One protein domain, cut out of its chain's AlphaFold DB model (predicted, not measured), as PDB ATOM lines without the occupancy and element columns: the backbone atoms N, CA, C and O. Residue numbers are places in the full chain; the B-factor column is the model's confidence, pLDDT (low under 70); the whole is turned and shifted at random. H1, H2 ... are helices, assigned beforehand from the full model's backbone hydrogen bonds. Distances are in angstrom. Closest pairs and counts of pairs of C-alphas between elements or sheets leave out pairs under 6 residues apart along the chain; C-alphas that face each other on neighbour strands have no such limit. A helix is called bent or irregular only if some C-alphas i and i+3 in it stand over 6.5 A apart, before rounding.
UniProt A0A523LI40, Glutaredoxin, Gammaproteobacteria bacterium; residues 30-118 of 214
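What this domain is: This is residues 30 to 118 of the 214 residues of the protein "Glutaredoxin" of Gammaproteobacteria bacterium (UniProt A0A523LI40). Four crossed helices close a ring: H1, the longest, touches H2 and H4, and H3 joins those two across from H1. Kinked H2 folds back on H1 as a helical hairpin. The 89 printed residues, all helix in class, hold H1 to H4 in chain order and no named strand. The whole is compact, radius of gyration of the C-alphas 12.4 A, spanning 35 by 29 by 22 A.

Where its parts are: H1, residues 30 to 49, runs 28.6 A from C-alpha 30 (23.382, -28.535, 93.559). H2, residues 60 to 75, 21.9 A, is irregular, C-alphas 67 and 70 being 7.1 A apart, with a 43 degrees kink near residue 67. H3, residues 82 to 99, measures 25.5 A; H4, residues 105 to 117, 17.3 A, ends at C-alpha 117 (9.769, -21.906, 91.652).

How they stand to each other: H1 touches H2, closest C-alphas Thr 42 and Tyr 64, 6.6 A, and, with residues 31 to 40 alone, H4, closest Thr 36 and Thr 106, 5.1 A. H3 is apart from H1. Every O i to N i+4 pair is within hydrogen-bond range in H1, H3 and H4; in H2, 10 of 12.

The domain as a whole: The printed part has no cut and no long link. Residues 54 to 56, 58 and 80 to 84 have pLDDT under 70.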
ATOM      1  N   GLU A  30      22.974 -29.227  92.328       92.69
ATOM      2  CA  GLU A  30      23.382 -28.535  93.559       92.69
ATOM      3  C   GLU A  30      22.181 -27.903  94.265       92.69
ATOM      4  O   GLU A  30      22.075 -27.965  95.492       92.69
ATOM      5  N   LEU A  31      21.252 -27.331  93.494       90.31
ATOM      6  CA  LEU A  31      20.009 -26.776  94.019       90.31
ATOM      7  C   LEU A  31      19.125 -27.872  94.621       90.31
ATOM      8  O   LEU A  31      18.622 -27.692  95.728       90.31
ATOM      9  N   HIS A  32      19.001 -29.021  93.947       95.44
ATOM     10  CA  HIS A  32      18.282 -30.178  94.479       95.44
ATOM     11  C   HIS A  32      18.883 -30.641  95.804       95.44
ATOM     12  O   HIS A  32      18.171 -30.711  96.801       95.44
ATOM     13  N   SER A  33      20.200 -30.881  95.850       97.31
ATOM     14  CA  SER A  33      20.880 -31.288  97.088       97.31
ATOM     15  C   SER A  33      20.641 -30.291  98.224       97.31
ATOM     16  O   SER A  33      20.306 -30.688  99.334       97.31
ATOM     17  N   THR A  34      20.752 -28.992  97.933       96.94
ATOM     18  CA  THR A  34      20.546 -27.931  98.928       96.94
ATOM     19  C   THR A  34      19.122 -27.936  99.480       96.94
ATOM     20  O   THR A  34      18.928 -27.774 100.684       96.94
ATOM     21  N   LEU A  35      18.115 -28.115  98.622       96.88
ATOM     22  CA  LEU A  35      16.716 -28.164  99.041       96.88
ATOM     23  C   LEU A  35      16.411 -29.421  99.860       96.88
ATOM     24  O   LEU A  35      15.785 -29.303 100.912       96.88
ATOM     25  N   THR A  36      16.892 -30.593  99.438       98.12
ATOM     26  CA  THR A  36      16.743 -31.841 100.200       98.12
ATOM     27  C   THR A  36      17.319 -31.696 101.610       98.12
ATOM     28  O   THR A  36      16.650 -32.068 102.574       98.12
ATOM     29  N   ASP A  37      18.515 -31.112 101.747       98.06
ATOM     30  CA  ASP A  37      19.169 -30.898 103.045       98.06
ATOM     31  C   ASP A  37      18.372 -29.938 103.939       98.06
ATOM     32  O   ASP A  37      18.205 -30.188 105.135       98.06
ATOM     33  N   LEU A  38      17.842 -28.854 103.363       98.06
ATOM     34  CA  LEU A  38      16.994 -27.903 104.081       98.06
ATOM     35  C   LEU A  38      15.710 -28.557 104.587       98.06
ATOM     36  O   LEU A  38      15.393 -28.443 105.769       98.06
ATOM     37  N   PHE A  39      14.991 -29.267 103.716       97.81
ATOM     38  CA  PHE A  39      13.763 -29.954 104.099       97.81
ATOM     39  C   PHE A  39      14.025 -31.014 105.170       97.81
ATOM     40  O   PHE A  39      13.313 -31.051 106.172       97.81
ATOM     41  N   GLN A  40      15.080 -31.816 105.011       97.44
ATOM     42  CA  GLN A  40      15.461 -32.834 105.988       97.44
ATOM     43  C   GLN A  40      15.739 -32.214 107.365       97.44
ATOM     44  O   GLN A  40      15.164 -32.651 108.362       97.44
ATOM     45  N   ALA A  41      16.563 -31.163 107.421       96.12
ATOM     46  CA  ALA A  41      16.908 -30.494 108.672       96.12
ATOM     47  C   ALA A  41      15.686 -29.851 109.350       96.12
ATOM     48  O   ALA A  41      15.520 -29.955 110.567       96.12
ATOM     49  N   THR A  42      14.801 -29.212 108.577       96.25
ATOM     50  CA  THR A  42      13.553 -28.640 109.102       96.25
ATOM     51  C   THR A  42      12.624 -29.724 109.638       96.25
ATOM     52  O   THR A  42      12.066 -29.546 110.719       96.25
ATOM     53  N   GLY A  43      12.489 -30.857 108.945       93.38
ATOM     54  CA  GLY A  43      11.651 -31.962 109.407       93.38
ATOM     55  C   GLY A  43      12.159 -32.610 110.691       93.38
ATOM     56  O   GLY A  43      11.376 -32.871 111.601       93.38
ATOM     57  N   GLU A  44      13.472 -32.786 110.829       92.94
ATOM     58  CA  GLU A  44      14.076 -33.264 112.077       92.94
ATOM     59  C   GLU A  44      13.837 -32.293 113.240       92.94
ATOM     60  O   GLU A  44      13.452 -32.711 114.334       92.94
ATOM     61  N   ALA A  45      14.005 -30.990 113.003       91.81
ATOM     62  CA  ALA A  45      13.747 -29.967 114.011       91.81
ATOM     63  C   ALA A  45      12.259 -29.898 114.405       91.81
ATOM     64  O   ALA A  45      11.946 -29.763 115.590       91.81
ATOM     65  N   HIS A  46      11.348 -30.053 113.439       91.50
ATOM     66  CA  HIS A  46       9.907 -30.145 113.680       91.50
ATOM     67  C   HIS A  46       9.569 -31.365 114.543       91.50
ATOM     68  O   HIS A  46       8.942 -31.220 115.591       91.50
ATOM     69  N   HIS A  47      10.079 -32.548 114.193       88.19
ATOM     70  CA  HIS A  47       9.880 -33.762 114.989       88.19
ATOM     71  C   HIS A  47      10.349 -33.591 116.439       88.19
ATOM     72  O   HIS A  47       9.672 -34.043 117.358       88.19
ATOM     73  N   VAL A  48      11.486 -32.924 116.665       86.62
ATOM     74  CA  VAL A  48      11.983 -32.634 118.020       86.62
ATOM     75  C   VAL A  48      11.060 -31.660 118.758       86.62
ATOM     76  O   VAL A  48      10.727 -31.902 119.918       86.62
ATOM     77  N   ALA A  49      10.626 -30.578 118.105       85.12
ATOM     78  CA  ALA A  49       9.755 -29.567 118.707       85.12
ATOM     79  C   ALA A  49       8.370 -30.121 119.083       85.12
ATOM     80  O   ALA A  49       7.792 -29.715 120.092       85.12
ATOM     81  N   PHE A  50       7.868 -31.083 118.308       83.56
ATOM     82  CA  PHE A  50       6.535 -31.665 118.457       83.56
ATOM     83  C   PHE A  50       6.553 -33.113 118.963       83.56
ATOM     84  O   PHE A  50       5.522 -33.781 118.938       83.56
ATOM     85  N   ALA A  51       7.679 -33.588 119.506       81.00
ATOM     86  CA  ALA A  51       7.847 -34.957 120.005       81.00
ATOM     87  C   ALA A  51       6.824 -35.373 121.084       81.00
ATOM     88  O   ALA A  51       6.588 -36.560 121.289       81.00
ATOM     89  N   ALA A  52       6.239 -34.399 121.792       75.19
ATOM     90  CA  ALA A  52       5.206 -34.612 122.810       75.19
ATOM     91  C   ALA A  52       3.766 -34.553 122.262       75.19
ATOM     92  O   ALA A  52       2.817 -34.744 123.021       75.19
ATOM     93  N   THR A  53       3.592 -34.251 120.975       70.88
ATOM     94  CA  THR A  53       2.295 -34.334 120.298       70.88
ATOM     95  C   THR A  53       2.125 -35.742 119.733       70.88
ATOM     96  O   THR A  53       3.082 -36.314 119.216       70.88
ATOM     97  N   ASP A  54       0.920 -36.316 119.804       62.16
ATOM     98  CA  ASP A  54       0.608 -37.648 119.249       62.16
ATOM     99  C   ASP A  54       0.552 -37.639 117.698       62.16
ATOM    100  O   ASP A  54      -0.316 -38.255 117.080       62.16
ATOM    101  N   GLY A  55       1.449 -36.889 117.049       57.94
ATOM    102  CA  GLY A  55       1.558 -36.763 115.594       57.94
ATOM    103  C   GLY A  55       0.507 -35.862 114.942       57.94
ATOM    104  O   GLY A  55       0.423 -35.815 113.717       57.94
ATOM    105  N   VAL A  56      -0.302 -35.152 115.730       58.50
ATOM    106  CA  VAL A  56      -1.311 -34.222 115.214       58.50
ATOM    107  C   VAL A  56      -0.741 -32.810 115.217       58.50
ATOM    108  O   VAL A  56      -0.732 -32.145 116.251       58.50
ATOM    109  N   ASP A  57      -0.316 -32.352 114.042       75.19
ATOM    110  CA  ASP A  57       0.022 -30.951 113.801       75.19
ATOM    111  C   ASP A  57      -0.711 -30.429 112.551       75.19
ATOM    112  O   ASP A  57      -0.243 -30.627 111.428       75.19
ATOM    113  N   PRO A  58      -1.882 -29.785 112.711       68.19
ATOM    114  CA  PRO A  58      -2.598 -29.180 111.591       68.19
ATOM    115  C   PRO A  58      -1.881 -27.946 111.020       68.19
ATOM    116  O   PRO A  58      -2.205 -27.532 109.908       68.19
ATOM    117  N   ASP A  59      -0.908 -27.385 111.743       84.56
ATOM    118  CA  ASP A  59      -0.217 -26.140 111.408       84.56
ATOM    119  C   ASP A  59       1.238 -26.376 110.957       84.56
ATOM    120  O   ASP A  59       2.019 -25.423 110.844       84.56
ATOM    121  N   TRP A  60       1.605 -27.623 110.630       90.81
ATOM    122  CA  TRP A  60       2.971 -28.010 110.256       90.81
ATOM    123  C   TRP A  60       3.560 -27.107 109.163       90.81
ATOM    124  O   TRP A  60       4.712 -26.680 109.246       90.81
ATOM    125  N   SER A  61       2.756 -26.723 108.168       87.38
ATOM    126  CA  SER A  61       3.193 -25.876 107.055       87.38
ATOM    127  C   SER A  61       3.542 -24.450 107.492       87.38
ATOM    128  O   SER A  61       4.418 -23.822 106.897       87.38
ATOM    129  N   ILE A  62       2.884 -23.931 108.537       86.81
ATOM    130  CA  ILE A  62       3.189 -22.614 109.117       86.81
ATOM    131  C   ILE A  62       4.551 -22.670 109.801       86.81
ATOM    132  O   ILE A  62       5.388 -21.797 109.565       86.81
ATOM    133  N   TRP A  63       4.781 -23.717 110.597       93.56
ATOM    134  CA  TRP A  63       6.045 -23.918 111.295       93.56
ATOM    135  C   TRP A  63       7.204 -24.099 110.313       93.56
ATOM    136  O   TRP A  63       8.232 -23.435 110.442       93.56
ATOM    137  N   TYR A  64       7.023 -24.930 109.285       95.88
ATOM    138  CA  TYR A  64       8.016 -25.107 108.228       95.88
ATOM    139  C   TYR A  64       8.321 -23.786 107.522       95.88
ATOM    140  O   TYR A  64       9.490 -23.469 107.320       95.88
ATOM    141  N   ALA A  65       7.306 -22.988 107.183       87.06
ATOM    142  CA  ALA A  65       7.527 -21.700 106.537       87.06
ATOM    143  C   ALA A  65       8.351 -20.736 107.408       87.06
ATOM    144  O   ALA A  65       9.251 -20.086 106.883       87.06
ATOM    145  N   ASP A  66       8.111 -20.698 108.724       92.69
ATOM    146  CA  ASP A  66       8.908 -19.888 109.659       92.69
ATOM    147  C   ASP A  66      10.386 -20.300 109.712       92.69
ATOM    148  O   ASP A  66      11.253 -19.451 109.908       92.69
ATOM    149  N   HIS A  67      10.685 -21.584 109.501       96.06
ATOM    150  CA  HIS A  67      12.043 -22.121 109.623       96.06
ATOM    151  C   HIS A  67      12.768 -22.281 108.281       96.06
ATOM    152  O   HIS A  67      13.989 -22.417 108.264       96.06
ATOM    153  N   LEU A  68      12.049 -22.257 107.156       95.50
ATOM    154  CA  LEU A  68      12.619 -22.414 105.815       95.50
ATOM    155  C   LEU A  68      12.776 -21.097 105.060       95.50
ATOM    156  O   LEU A  68      13.621 -21.026 104.172       95.50
ATOM    157  N   GLN A  69      12.000 -20.058 105.382       84.75
ATOM    158  CA  GLN A  69      11.965 -18.834 104.575       84.75
ATOM    159  C   GLN A  69      13.345 -18.170 104.426       84.75
ATOM    160  O   GLN A  69      13.757 -17.858 103.307       84.75
ATOM    161  N   GLU A  70      14.074 -17.980 105.527       91.69
ATOM    162  CA  GLU A  70      15.423 -17.396 105.506       91.69
ATOM    163  C   GLU A  70      16.461 -18.360 104.891       91.69
ATOM    164  O   GLU A  70      17.124 -17.964 103.927       91.69
ATOM    165  N   PRO A  71      16.552 -19.647 105.295       96.25
ATOM    166  CA  PRO A  71      17.493 -20.583 104.676       96.25
ATOM    167  C   PRO A  71      17.300 -20.791 103.167       96.25
ATOM    168  O   PRO A  71      18.290 -20.909 102.440       96.25
ATOM    169  N   LEU A  72      16.058 -20.801 102.668       89.75
ATOM    170  CA  LEU A  72      15.768 -20.884 101.232       89.75
ATOM    171  C   LEU A  72      16.290 -19.652 100.481       89.75
ATOM    172  O   LEU A  72      16.895 -19.785  99.411       89.75
ATOM    173  N   ALA A  73      16.116 -18.456 101.047       83.50
ATOM    174  CA  ALA A  73      16.618 -17.225 100.448       83.50
ATOM    175  C   ALA A  73      18.155 -17.192 100.436       83.50
ATOM    176  O   ALA A  73      18.769 -16.846  99.423       83.50
ATOM    177  N   GLU A  74      18.791 -17.593 101.535       90.88
ATOM    178  CA  GLU A  74      20.243 -17.528 101.679       90.88
ATOM    179  C   GLU A  74      20.977 -18.610 100.888       90.88
ATOM    180  O   GLU A  74      21.944 -18.301 100.182       90.88
ATOM    181  N   LYS A  75      20.539 -19.867 101.004       93.00
ATOM    182  CA  LYS A  75      21.276 -21.035 100.501       93.00
ATOM    183  C   LYS A  75      20.812 -21.470  99.119       93.00
ATOM    184  O   LYS A  75      21.655 -21.766  98.286       93.00
ATOM    185  N   ALA A  76      19.505 -21.445  98.857       87.69
ATOM    186  CA  ALA A  76      18.930 -21.842  97.567       87.69
ATOM    187  C   ALA A  76      18.658 -20.650  96.629       87.69
ATOM    188  O   ALA A  76      18.259 -20.839  95.481       87.69
ATOM    189  N   LYS A  77      18.852 -19.407  97.099       84.00
ATOM    190  CA  LYS A  77      18.515 -18.169  96.364       84.00
ATOM    191  C   LYS A  77      17.043 -18.120  95.931       84.00
ATOM    192  O   LYS A  77      16.685 -17.512  94.917       84.00
ATOM    193  N   MET A  78      16.170 -18.739  96.726       78.00
ATOM    194  CA  MET A  78      14.727 -18.780  96.522       78.00
ATOM    195  C   MET A  78      14.039 -17.994  97.636       78.00
ATOM    196  O   MET A  78      13.937 -18.457  98.764       78.00
ATOM    197  N   SER A  79      13.575 -16.787  97.316       75.56
ATOM    198  CA  SER A  79      12.821 -15.958  98.258       75.56
ATOM    199  C   SER A  79      11.321 -16.209  98.126       75.56
ATOM    200  O   SER A  79      10.797 -16.267  97.010       75.56
ATOM    201  N   PHE A  80      10.645 -16.318  99.266       69.56
ATOM    202  CA  PHE A  80       9.202 -16.482  99.376       69.56
ATOM    203  C   PHE A  80       8.649 -15.546 100.449       69.56
ATOM    204  O   PHE A  80       9.292 -15.296 101.467       69.56
ATOM    205  N   HIS A  81       7.415 -15.085 100.260       64.56
ATOM    206  CA  HIS A  81       6.604 -14.580 101.366       64.56
ATOM    207  C   HIS A  81       6.055 -15.765 102.169       64.56
ATOM    208  O   HIS A  81       5.706 -16.790 101.577       64.56
ATOM    209  N   LYS A  82       5.913 -15.616 103.492       68.00
ATOM    210  CA  LYS A  82       5.470 -16.690 104.398       68.00
ATOM    211  C   LYS A  82       4.207 -17.417 103.916       68.00
ATOM    212  O   LYS A  82       4.204 -18.638 103.828       68.00
ATOM    213  N   SER A  83       3.157 -16.680 103.542       53.34
ATOM    214  CA  SER A  83       1.894 -17.260 103.050       53.34
ATOM    215  C   SER A  83       2.058 -18.081 101.769       53.34
ATOM    216  O   SER A  83       1.397 -19.102 101.611       53.34
ATOM    217  N   ASN A  84       2.951 -17.660 100.870       54.78
ATOM    218  CA  ASN A  84       3.218 -18.387  99.631       54.78
ATOM    219  C   ASN A  84       4.024 -19.649  99.926       54.78
ATOM    220  O   ASN A  84       3.724 -20.695  99.371       54.78
ATOM    221  N   LEU A  85       5.002 -19.578 100.832       81.25
ATOM    222  CA  LEU A  85       5.775 -20.752 101.232       81.25
ATOM    223  C   LEU A  85       4.889 -21.815 101.895       81.25
ATOM    224  O   LEU A  85       5.006 -22.987 101.550       81.25
ATOM    225  N   ILE A  86       3.957 -21.404 102.764       76.50
ATOM    226  CA  ILE A  86       2.931 -22.292 103.341       76.50
ATOM    227  C   ILE A  86       2.170 -23.013 102.225       76.50
ATOM    228  O   ILE A  86       2.087 -24.239 102.222       76.50
ATOM    229  N   TYR A  87       1.663 -22.261 101.248       70.56
ATOM    230  CA  TYR A  87       0.951 -22.834 100.111       70.56
ATOM    231  C   TYR A  87       1.825 -23.799  99.293       70.56
ATOM    232  O   TYR A  87       1.381 -24.902  98.981       70.56
ATOM    233  N   CYS A  88       3.073 -23.431  98.981       77.56
ATOM    234  CA  CYS A  88       4.002 -24.281  98.235       77.56
ATOM    235  C   CYS A  88       4.236 -25.625  98.934       77.56
ATOM    236  O   CYS A  88       4.226 -26.661  98.271       77.56
ATOM    237  N   LEU A  89       4.422 -25.601 100.257       88.69
ATOM    238  CA  LEU A  89       4.613 -26.793 101.084       88.69
ATOM    239  C   LEU A  89       3.363 -27.677 101.076       88.69
ATOM    240  O   LEU A  89       3.458 -28.863 100.774       88.69
ATOM    241  N   MET A  90       2.186 -27.094 101.319       82.19
ATOM    242  CA  MET A  90       0.917 -27.832 101.286       82.19
ATOM    243  C   MET A  90       0.637 -28.442  99.909       82.19
ATOM    244  O   MET A  90       0.133 -29.556  99.805       82.19
ATOM    245  N   ASN A  91       0.960 -27.722  98.832       79.81
ATOM    246  CA  ASN A  91       0.789 -28.240  97.483       79.81
ATOM    247  C   ASN A  91       1.766 -29.386  97.189       79.81
ATOM    248  O   ASN A  91       1.358 -30.369  96.581       79.81
ATOM    249  N   ALA A  92       3.032 -29.282  97.605       85.81
ATOM    250  CA  ALA A  92       4.005 -30.364  97.442       85.81
ATOM    251  C   ALA A  92       3.567 -31.633  98.193       85.81
ATOM    252  O   ALA A  92       3.617 -32.720  97.621       85.81
ATOM    253  N   ASP A  93       3.046 -31.480  99.414       93.38
ATOM    254  CA  ASP A  93       2.487 -32.575 100.213       93.38
ATOM    255  C   ASP A  93       1.323 -33.287  99.513       93.38
ATOM    256  O   ASP A  93       1.300 -34.513  99.349       93.38
ATOM    257  N   PHE A  94       0.368 -32.493  99.028       84.62
ATOM    258  CA  PHE A  94      -0.784 -33.001  98.299       84.62
ATOM    259  C   PHE A  94      -0.365 -33.728  97.014       84.62
ATOM    260  O   PHE A  94      -0.819 -34.839  96.741       84.62
ATOM    261  N   GLU A  95       0.523 -33.120  96.224       82.56
ATOM    262  CA  GLU A  95       1.026 -33.691  94.972       82.56
ATOM    263  C   GLU A  95       1.794 -34.992  95.215       82.56
ATOM    264  O   GLU A  95       1.607 -35.947  94.460       82.56
ATOM    265  N   GLN A  96       2.597 -35.071  96.280       94.94
ATOM    266  CA  GLN A  96       3.295 -36.298  96.654       94.94
ATOM    267  C   GLN A  96       2.292 -37.403  96.977       94.94
ATOM    268  O   GLN A  96       2.364 -38.490  96.404       94.94
ATOM    269  N   THR A  97       1.318 -37.107  97.840       91.38
ATOM    270  CA  THR A  97       0.286 -38.064  98.262       91.38
ATOM    271  C   THR A  97      -0.481 -38.633  97.066       91.38
ATOM    272  O   THR A  97      -0.830 -39.813  97.046       91.38
ATOM    273  N   VAL A  98      -0.732 -37.808  96.045       87.62
ATOM    274  CA  VAL A  98      -1.477 -38.210  94.845       87.62
ATOM    275  C   VAL A  98      -0.599 -38.933  93.820       87.62
ATOM    276  O   VAL A  98      -1.055 -39.897  93.204       87.62
ATOM    277  N   ARG A  99       0.628 -38.461  93.578       91.06
ATOM    278  CA  ARG A  99       1.449 -38.897  92.431       91.06
ATOM    279  C   ARG A  99       2.547 -39.884  92.796       91.06
ATOM    280  O   ARG A  99       2.928 -40.683  91.943       91.06
ATOM    281  N   ALA A 100       3.078 -39.810  94.010       92.62
ATOM    282  CA  ALA A 100       4.239 -40.580  94.440       92.62
ATOM    283  C   ALA A 100       4.213 -40.850  95.963       92.62
ATOM    284  O   ALA A 100       5.132 -40.448  96.672       92.62
ATOM    285  N   PRO A 101       3.185 -41.542  96.491       92.62
ATOM    286  CA  PRO A 101       3.018 -41.724  97.938       92.62
ATOM    287  C   PRO A 101       4.186 -42.469  98.606       92.62
ATOM    288  O   PRO A 101       4.465 -42.241  99.778       92.62
ATOM    289  N   ASP A 102       4.896 -43.317  97.858       94.31
ATOM    290  CA  ASP A 102       6.031 -44.101  98.360       94.31
ATOM    291  C   ASP A 102       7.397 -43.417  98.141       94.31
ATOM    292  O   ASP A 102       8.442 -44.001  98.444       94.31
ATOM    293  N   SER A 103       7.436 -42.203  97.572       93.06
ATOM    294  CA  SER A 103       8.705 -41.505  97.340       93.06
ATOM    295  C   SER A 103       9.292 -40.950  98.632       93.06
ATOM    296  O   SER A 103       8.582 -40.603  99.577       93.06
ATOM    297  N   LYS A 104      10.615 -40.758  98.643       96.62
ATOM    298  CA  LYS A 104      11.263 -39.961  99.682       96.62
ATOM    299  C   LYS A 104      10.777 -38.513  99.563       96.62
ATOM    300  O   LYS A 104      11.005 -37.859  98.547       96.62
ATOM    301  N   TRP A 105      10.077 -38.040 100.590       96.00
ATOM    302  CA  TRP A 105       9.363 -36.762 100.548       96.00
ATOM    303  C   TRP A 105      10.290 -35.567 100.310       96.00
ATOM    304  O   TRP A 105       9.948 -34.685  99.530       96.00
ATOM    305  N   THR A 106      11.491 -35.564 100.900       97.62
ATOM    306  CA  THR A 106      12.455 -34.465 100.732       97.62
ATOM    307  C   THR A 106      12.921 -34.312  99.292       97.62
ATOM    308  O   THR A 106      13.049 -33.187  98.817       97.62
ATOM    309  N   ASP A 107      13.120 -35.426  98.585       97.44
ATOM    310  CA  ASP A 107      13.509 -35.406  97.174       97.44
ATOM    311  C   ASP A 107      12.330 -34.951  96.299       97.44
ATOM    312  O   ASP A 107      12.477 -34.053  95.476       97.44
ATOM    313  N   PHE A 108      11.119 -35.463  96.554       96.81
ATOM    314  CA  PHE A 108       9.922 -35.029  95.820       96.81
ATOM    315  C   PHE A 108       9.638 -33.528  95.993       96.81
ATOM    316  O   PHE A 108       9.328 -32.826  95.030       96.81
ATOM    317  N   TYR A 109       9.752 -33.016  97.220       95.56
ATOM    318  CA  TYR A 109       9.553 -31.597  97.506       95.56
ATOM    319  C   TYR A 109      10.620 -30.743  96.818       95.56
ATOM    320  O   TYR A 109      10.281 -29.706  96.250       95.56
ATOM    321  N   ALA A 110      11.890 -31.170  96.833       96.06
ATOM    322  CA  ALA A 110      12.970 -30.479  96.133       96.06
ATOM    323  C   ALA A 110      12.689 -30.385  94.626       96.06
ATOM    324  O   ALA A 110      12.725 -29.284  94.070       96.06
ATOM    325  N   ASP A 111      12.313 -31.495  93.990       92.00
ATOM    326  CA  ASP A 111      11.949 -31.537  92.570       92.00
ATOM    327  C   ASP A 111      10.761 -30.620  92.237       92.00
ATOM    328  O   ASP A 111      10.816 -29.840  91.277       92.00
ATOM    329  N   GLU A 112       9.686 -30.657  93.033       86.25
ATOM    330  CA  GLU A 112       8.516 -29.793  92.827       86.25
ATOM    331  C   GLU A 112       8.871 -28.312  93.010       86.25
ATOM    332  O   GLU A 112       8.444 -27.467  92.213       86.25
ATOM    333  N   PHE A 113       9.693 -27.978  94.009       86.94
ATOM    334  CA  PHE A 113      10.128 -26.604  94.242       86.94
ATOM    335  C   PHE A 113      11.001 -26.080  93.106       86.94
ATOM    336  O   PHE A 113      10.822 -24.938  92.675       86.94
ATOM    337  N   ILE A 114      11.908 -26.902  92.581       85.62
ATOM    338  CA  ILE A 114      12.742 -26.510  91.449       85.62
ATOM    339  C   ILE A 114      11.879 -26.315  90.207       85.62
ATOM    340  O   ILE A 114      11.917 -25.257  89.577       85.62
ATOM    341  N   THR A 115      11.041 -27.299  89.894       78.00
ATOM    342  CA  THR A 115      10.178 -27.284  88.710       78.00
ATOM    343  C   THR A 115       9.296 -26.034  88.670       78.00
ATOM    344  O   THR A 115       9.163 -25.379  87.626       78.00
ATOM    345  N   ARG A 116       8.704 -25.671  89.812       73.75
ATOM    346  CA  ARG A 116       7.708 -24.597  89.887       73.75
ATOM    347  C   ARG A 116       8.300 -23.229  90.196       73.75
ATOM    348  O   ARG A 116       7.808 -22.239  89.658       73.75
ATOM    349  N   TYR A 117       9.339 -23.162  91.026       76.00
ATOM    350  CA  TYR A 117       9.769 -21.906  91.652       76.00
ATOM    351  C   TYR A 117      11.251 -21.565  91.445       76.00
ATOM    352  O   TYR A 117      11.659 -20.447  91.796       76.00
ATOM    353  N   ALA A 118      12.071 -22.468  90.881       72.75
ATOM    354  CA  ALA A 118      13.463 -22.131  90.597       72.75
ATOM    355  C   ALA A 118      13.550 -20.957  89.603       72.75
ATOM    356  O   ALA A 118      12.751 -20.870  88.659       72.75
TER     357      ALA A 118